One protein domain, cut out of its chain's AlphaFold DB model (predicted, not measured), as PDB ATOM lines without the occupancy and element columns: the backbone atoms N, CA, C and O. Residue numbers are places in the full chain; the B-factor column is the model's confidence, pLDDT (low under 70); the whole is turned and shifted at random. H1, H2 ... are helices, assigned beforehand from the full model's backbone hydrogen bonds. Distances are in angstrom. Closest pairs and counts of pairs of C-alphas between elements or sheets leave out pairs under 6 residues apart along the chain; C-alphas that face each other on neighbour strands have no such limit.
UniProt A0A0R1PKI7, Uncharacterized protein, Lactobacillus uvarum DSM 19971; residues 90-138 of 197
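This is residues 90 to 138 of the 197 residues of an uncharacterized protein of Lactobacillus uvarum DSM 19971 (UniProt A0A0R1PKI7). Two short helices, H2 and H1, lie side by side and run the same way, and a long loop, residues 109 to 122, folds back from the end of H1 to the beginning of H2. The unnamed end stretches, residues 90 to 99 and 134 to 138, run out to the same side of this pair. The printed part has 49 residues, with two named helices in the order H1, H2 and no named strand; the class is all helix, though under half of the residues are in named elements. It is compact, with a radius of gyration of the C-alphas of 9.9 A and spans of 29 by 24 by 16 A.

H2, residues 123 to 133, and H1, residues 100 to 108, touch; their closest C-alphas, those of Asn 123 and Arg 100, are 6.0 A apart. They run the same way at a shallow tilt of 31 degrees. In both, every O i to N i+4 pair is within hydrogen-bond range.

H2 measures 15.6 A, ending at C-alpha 133 (-0.604, -22.345, 29.579). H1 measures 12.3 A, beginning at C-alpha 100 (3.090, -32.089, 43.612).

The C-alphas farthest apart, of Asn 121 and Thr 138, are 29.5 A apart. The link H1 to H2 is long. The printed part has no cut, and no printed residue is under 70 in pLDDT.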
ATOM      1  N   PRO A  90       4.984 -14.259  36.792       90.69
ATOM      2  CA  PRO A  90       4.664 -14.493  38.200       90.69
ATOM      3  C   PRO A  90       4.072 -15.878  38.492       90.69
ATOM      4  O   PRO A  90       4.372 -16.453  39.537       90.69
ATOM      5  N   GLU A  91       3.289 -16.446  37.571       90.50
ATOM      6  CA  GLU A  91       2.679 -17.776  37.723       90.50
ATOM      7  C   GLU A  91       3.727 -18.895  37.705       90.50
ATOM      8  O   GLU A  91       3.537 -19.945  38.320       90.50
ATOM      9  N   LEU A  92       4.865 -18.654  37.045       93.75
ATOM     10  CA  LEU A  92       5.959 -19.615  36.910       93.75
ATOM     11  C   LEU A  92       7.033 -19.459  37.989       93.75
ATOM     12  O   LEU A  92       7.894 -20.330  38.101       93.75
ATOM     13  N   LYS A  93       7.006 -18.390  38.791       90.44
ATOM     14  CA  LYS A  93       8.091 -18.039  39.723       90.44
ATOM     15  C   LYS A  93       8.474 -19.177  40.673       90.44
ATOM     16  O   LYS A  93       9.655 -19.454  40.851       90.44
ATOM     17  N   ASP A  94       7.477 -19.853  41.244       90.31
ATOM     18  CA  ASP A  94       7.693 -20.823  42.323       90.31
ATOM     19  C   ASP A  94       7.396 -22.274  41.921       90.31
ATOM     20  O   ASP A  94       7.404 -23.162  42.775       90.31
ATOM     21  N   ILE A  95       7.111 -22.560  40.645       93.31
ATOM     22  CA  ILE A  95       6.651 -23.904  40.246       93.31
ATOM     23  C   ILE A  95       7.730 -24.983  40.410       93.31
ATOM     24  O   ILE A  95       7.390 -26.148  40.595       93.31
ATOM     25  N   LEU A  96       9.015 -24.610  40.385       91.38
ATOM     26  CA  LEU A  96      10.134 -25.515  40.685       91.38
ATOM     27  C   LEU A  96      10.205 -25.902  42.172       91.38
ATOM     28  O   LEU A  96      10.724 -26.964  42.505       91.38
ATOM     29  N   TYR A  97       9.669 -25.061  43.059       90.81
ATOM     30  CA  TYR A  97       9.621 -25.288  44.509       90.81
ATOM     31  C   TYR A  97       8.253 -25.804  44.977       90.81
ATOM     32  O   TYR A  97       8.055 -26.101  46.155       90.81
ATOM     33  N   ALA A  98       7.268 -25.842  44.079       91.69
ATOM     34  CA  ALA A  98       5.903 -26.203  44.402       91.69
ATOM     35  C   ALA A  98       5.774 -27.708  44.630       91.69
ATOM     36  O   ALA A  98       6.257 -28.513  43.836       91.69
ATOM     37  N   THR A  99       5.027 -28.080  45.668       91.19
ATOM     38  CA  THR A  99       4.720 -29.488  45.906       91.19
ATOM     39  C   THR A  99       3.870 -30.066  44.788       91.19
ATOM     40  O   THR A  99       3.048 -29.358  44.188       91.19
ATOM     41  N   ARG A 100       3.966 -31.381  44.564       91.50
ATOM     42  CA  ARG A 100       3.090 -32.089  43.612       91.50
ATOM     43  C   ARG A 100       1.616 -31.734  43.794       91.50
ATOM     44  O   ARG A 100       0.910 -31.522  42.814       91.50
ATOM     45  N   GLN A 101       1.137 -31.650  45.034       94.06
ATOM     46  CA  GLN A 101      -0.263 -31.320  45.309       94.06
ATOM     47  C   GLN A 101      -0.629 -29.909  44.825       94.06
ATOM     48  O   GLN A 101      -1.695 -29.717  44.229       94.06
ATOM     49  N   LYS A 102       0.261 -28.929  45.031       94.69
ATOM     50  CA  LYS A 102       0.085 -27.562  44.528       94.69
ATOM     51  C   LYS A 102       0.089 -27.547  43.000       94.69
ATOM     52  O   LYS A 102      -0.832 -26.993  42.413       94.69
ATOM     53  N   LEU A 103       1.034 -28.245  42.366       95.19
ATOM     54  CA  LEU A 103       1.110 -28.383  40.907       95.19
ATOM     55  C   LEU A 103      -0.161 -29.008  40.310       95.19
ATOM     56  O   LEU A 103      -0.741 -28.448  39.383       95.19
ATOM     57  N   LYS A 104      -0.652 -30.118  40.884       96.38
ATOM     58  CA  LYS A 104      -1.923 -30.753  40.485       96.38
ATOM     59  C   LYS A 104      -3.088 -29.768  40.563       96.38
ATOM     60  O   LYS A 104      -3.933 -29.739  39.675       96.38
ATOM     61  N   THR A 105      -3.138 -28.982  41.637       96.94
ATOM     62  CA  THR A 105      -4.198 -27.991  41.856       96.94
ATOM     63  C   THR A 105      -4.131 -26.873  40.824       96.94
ATOM     64  O   THR A 105      -5.173 -26.470  40.317       96.94
ATOM     65  N   THR A 106      -2.931 -26.397  40.484       96.31
ATOM     66  CA  THR A 106      -2.738 -25.391  39.434       96.31
ATOM     67  C   THR A 106      -3.187 -25.924  38.079       96.31
ATOM     68  O   THR A 106      -4.015 -25.285  37.445       96.31
ATOM     69  N   VAL A 107      -2.742 -27.121  37.674       97.19
ATOM     70  CA  VAL A 107      -3.112 -27.713  36.373       97.19
ATOM     71  C   VAL A 107      -4.625 -27.887  36.230       97.19
ATOM     72  O   VAL A 107      -5.179 -27.562  35.189       97.19
ATOM     73  N   LYS A 108      -5.321 -28.326  37.286       96.94
ATOM     74  CA  LYS A 108      -6.787 -28.493  37.266       96.94
ATOM     75  C   LYS A 108      -7.570 -27.191  37.060       96.94
ATOM     76  O   LYS A 108      -8.751 -27.257  36.740       96.94
ATOM     77  N   LYS A 109      -6.948 -26.032  37.297       95.94
ATOM     78  CA  LYS A 109      -7.553 -24.706  37.090       95.94
ATOM     79  C   LYS A 109      -7.284 -24.137  35.696       95.94
ATOM     80  O   LYS A 109      -7.855 -23.103  35.366       95.94
ATOM     81  N   LEU A 110      -6.407 -24.766  34.915       95.44
ATOM     82  CA  LEU A 110      -6.106 -24.348  33.547       95.44
ATOM     83  C   LEU A 110      -7.247 -24.738  32.606       95.44
ATOM     84  O   LEU A 110      -8.050 -25.620  32.921       95.44
ATOM     85  N   ASP A 111      -7.273 -24.121  31.426       95.38
ATOM     86  CA  ASP A 111      -8.155 -24.544  30.338       95.38
ATOM     87  C   ASP A 111      -7.990 -26.059  30.060       95.38
ATOM     88  O   ASP A 111      -6.850 -26.547  30.074       95.38
ATOM     89  N   PRO A 112      -9.084 -26.818  29.831       94.44
ATOM     90  CA  PRO A 112      -9.031 -28.250  29.530       94.44
ATOM     91  C   PRO A 112      -8.023 -28.640  28.443       94.44
ATOM     92  O   PRO A 112      -7.436 -29.719  28.540       94.44
ATOM     93  N   LEU A 113      -7.752 -27.763  27.468       94.94
ATOM     94  CA  LEU A 113      -6.766 -28.016  26.414       94.94
ATOM     95  C   LEU A 113      -5.350 -28.251  26.973       94.94
ATOM     96  O   LEU A 113      -4.579 -29.027  26.417       94.94
ATOM     97  N   TYR A 114      -4.995 -27.615  28.097       94.62
ATOM     98  CA  TYR A 114      -3.684 -27.776  28.740       94.62
ATOM     99  C   TYR A 114      -3.632 -28.964  29.703       94.62
ATOM    100  O   TYR A 114      -2.561 -29.291  30.214       94.62
ATOM    101  N   GLN A 115      -4.774 -29.602  29.976       94.94
ATOM    102  CA  GLN A 115      -4.864 -30.787  30.831       94.94
ATOM    103  C   GLN A 115      -4.753 -32.088  30.023       94.94
ATOM    104  O   GLN A 115      -4.461 -33.146  30.588       94.94
ATOM    105  N   GLU A 116      -4.953 -32.019  28.705       93.44
ATOM    106  CA  GLU A 116      -4.873 -33.168  27.811       93.44
ATOM    107  C   GLU A 116      -3.458 -33.777  27.794       93.44
ATOM    108  O   GLU A 116      -2.446 -33.087  27.659       93.44
ATOM    109  N   GLY A 117      -3.374 -35.099  27.984       91.50
ATOM    110  CA  GLY A 117      -2.102 -35.833  27.999       91.50
ATOM    111  C   GLY A 117      -1.208 -35.575  29.221       91.50
ATOM    112  O   GLY A 117      -0.093 -36.098  29.279       91.50
ATOM    113  N   VAL A 118      -1.666 -34.804  30.216       95.94
ATOM    114  CA  VAL A 118      -0.882 -34.523  31.424       95.94
ATOM    115  C   VAL A 118      -0.879 -35.729  32.355       95.94
ATOM    116  O   VAL A 118      -1.918 -36.188  32.832       95.94
ATOM    117  N   ASN A 119       0.314 -36.215  32.696       94.56
ATOM    118  CA  ASN A 119       0.461 -37.234  33.721       94.56
ATOM    119  C   ASN A 119       0.536 -36.574  35.101       94.56
ATOM    120  O   ASN A 119       1.584 -36.092  35.534       94.56
ATOM    121  N   PHE A 120      -0.576 -36.616  35.834       94.12
ATOM    122  CA  PHE A 120      -0.682 -35.997  37.155       94.12
ATOM    123  C   PHE A 120       0.222 -36.629  38.223       94.12
ATOM    124  O   PHE A 120       0.385 -36.050  39.295       94.12
ATOM    125  N   ASN A 121       0.836 -37.786  37.974       91.56
ATOM    126  CA  ASN A 121       1.781 -38.400  38.907       91.56
ATOM    127  C   ASN A 121       3.232 -37.947  38.683       91.56
ATOM    128  O   ASN A 121       4.103 -38.327  39.459       91.56
ATOM    129  N   ILE A 122       3.498 -37.115  37.669       91.25
ATOM    130  CA  ILE A 122       4.847 -36.684  37.291       91.25
ATOM    131  C   ILE A 122       4.962 -35.162  37.412       91.25
ATOM    132  O   ILE A 122       4.330 -34.421  36.660       91.25
ATOM    133  N   ASN A 123       5.825 -34.679  38.313       92.12
ATOM    134  CA  ASN A 123       6.024 -33.241  38.539       92.12
ATOM    135  C   ASN A 123       6.478 -32.501  37.272       92.12
ATOM    136  O   ASN A 123       5.929 -31.449  36.960       92.12
ATOM    137  N   ALA A 124       7.420 -33.070  36.512       91.50
ATOM    138  CA  ALA A 124       7.872 -32.501  35.240       91.50
ATOM    139  C   ALA A 124       6.719 -32.354  34.226       91.50
ATOM    140  O   ALA A 124       6.613 -31.329  33.559       91.50
ATOM    141  N   SER A 125       5.804 -33.333  34.163       94.12
ATOM    142  CA  SER A 125       4.618 -33.267  33.296       94.12
ATOM    143  C   SER A 125       3.660 -32.159  33.738       94.12
ATOM    144  O   SER A 125       3.201 -31.379  32.906       94.12
ATOM    145  N   LEU A 126       3.424 -32.024  35.047       95.12
ATOM    146  CA  LEU A 126       2.608 -30.944  35.605       95.12
ATOM    147  C   LEU A 126       3.225 -29.560  35.342       95.12
ATOM    148  O   LEU A 126       2.529 -28.656  34.887       95.12
ATOM    149  N   ARG A 127       4.531 -29.380  35.589       94.62
ATOM    150  CA  ARG A 127       5.239 -28.115  35.319       94.62
ATOM    151  C   ARG A 127       5.214 -27.764  33.835       94.62
ATOM    152  O   ARG A 127       4.993 -26.605  33.504       94.62
ATOM    153  N   ALA A 128       5.384 -28.748  32.950       94.56
ATOM    154  CA  ALA A 128       5.287 -28.539  31.509       94.56
ATOM    155  C   ALA A 128       3.894 -28.045  31.088       94.56
ATOM    156  O   ALA A 128       3.804 -27.130  30.275       94.56
ATOM    157  N   ALA A 129       2.821 -28.594  31.666       96.38
ATOM    158  CA  ALA A 129       1.456 -28.129  31.408       96.38
ATOM    159  C   ALA A 129       1.249 -26.669  31.843       96.38
ATOM    160  O   ALA A 129       0.767 -25.859  31.057       96.38
ATOM    161  N   ILE A 130       1.698 -26.313  33.053       96.56
ATOM    162  CA  ILE A 130       1.615 -24.936  33.573       96.56
ATOM    163  C   ILE A 130       2.431 -23.969  32.702       96.56
ATOM    164  O   ILE A 130       1.976 -22.878  32.382       96.56
ATOM    165  N   ARG A 131       3.629 -24.365  32.261       95.56
ATOM    166  CA  ARG A 131       4.448 -23.541  31.357       95.56
ATOM    167  C   ARG A 131       3.757 -23.313  30.016       95.56
ATOM    168  O   ARG A 131       3.774 -22.194  29.525       95.56
ATOM    169  N   LYS A 132       3.142 -24.357  29.445       94.62
ATOM    170  CA  LYS A 132       2.409 -24.273  28.173       94.62
ATOM    171  C   LYS A 132       1.190 -23.357  28.248       94.62
ATOM    172  O   LYS A 132       0.862 -22.747  27.239       94.62
ATOM    173  N   SER A 133       0.539 -23.250  29.408       95.06
ATOM    174  CA  SER A 133      -0.604 -22.345  29.579       95.06
ATOM    175  C   SER A 133      -0.226 -20.869  29.671       95.06
ATOM    176  O   SER A 133      -1.093 -20.011  29.527       95.06
ATOM    177  N   CYS A 134       1.046 -20.556  29.915       93.44
ATOM    178  CA  CYS A 134       1.514 -19.183  30.026       93.44
ATOM    179  C   CYS A 134       2.061 -18.689  28.680       93.44
ATOM    180  O   CYS A 134       2.894 -19.345  28.058       93.44
ATOM    181  N   ASN A 135       1.672 -17.482  28.266       90.50
ATOM    182  CA  ASN A 135       2.324 -16.801  27.148       90.50
ATOM    183  C   ASN A 135       3.660 -16.203  27.620       90.50
ATOM    184  O   ASN A 135       3.686 -15.140  28.240       90.50
ATOM    185  N   ILE A 136       4.762 -16.917  27.390       91.50
ATOM    186  CA  ILE A 136       6.102 -16.488  27.801       91.50
ATOM    187  C   ILE A 136       6.715 -15.643  26.685       91.50
ATOM    188  O   ILE A 136       7.031 -16.155  25.616       91.50
ATOM    189  N   THR A 137       6.897 -14.351  26.943       91.44
ATOM    190  CA  THR A 137       7.457 -13.400  25.969       91.44
ATOM    191  C   THR A 137       8.813 -12.848  26.385       91.44
ATOM    192  O   THR A 137       9.597 -12.442  25.532       91.44
ATOM    193  N   THR A 138       9.099 -12.835  27.686       94.88
ATOM    194  CA  THR A 138      10.309 -12.243  28.255       94.88
ATOM    195  C   THR A 138      10.976 -13.192  29.237       94.88
ATOM    196  O   THR A 138      10.323 -13.969  29.945       94.88
TER     197      THR A 138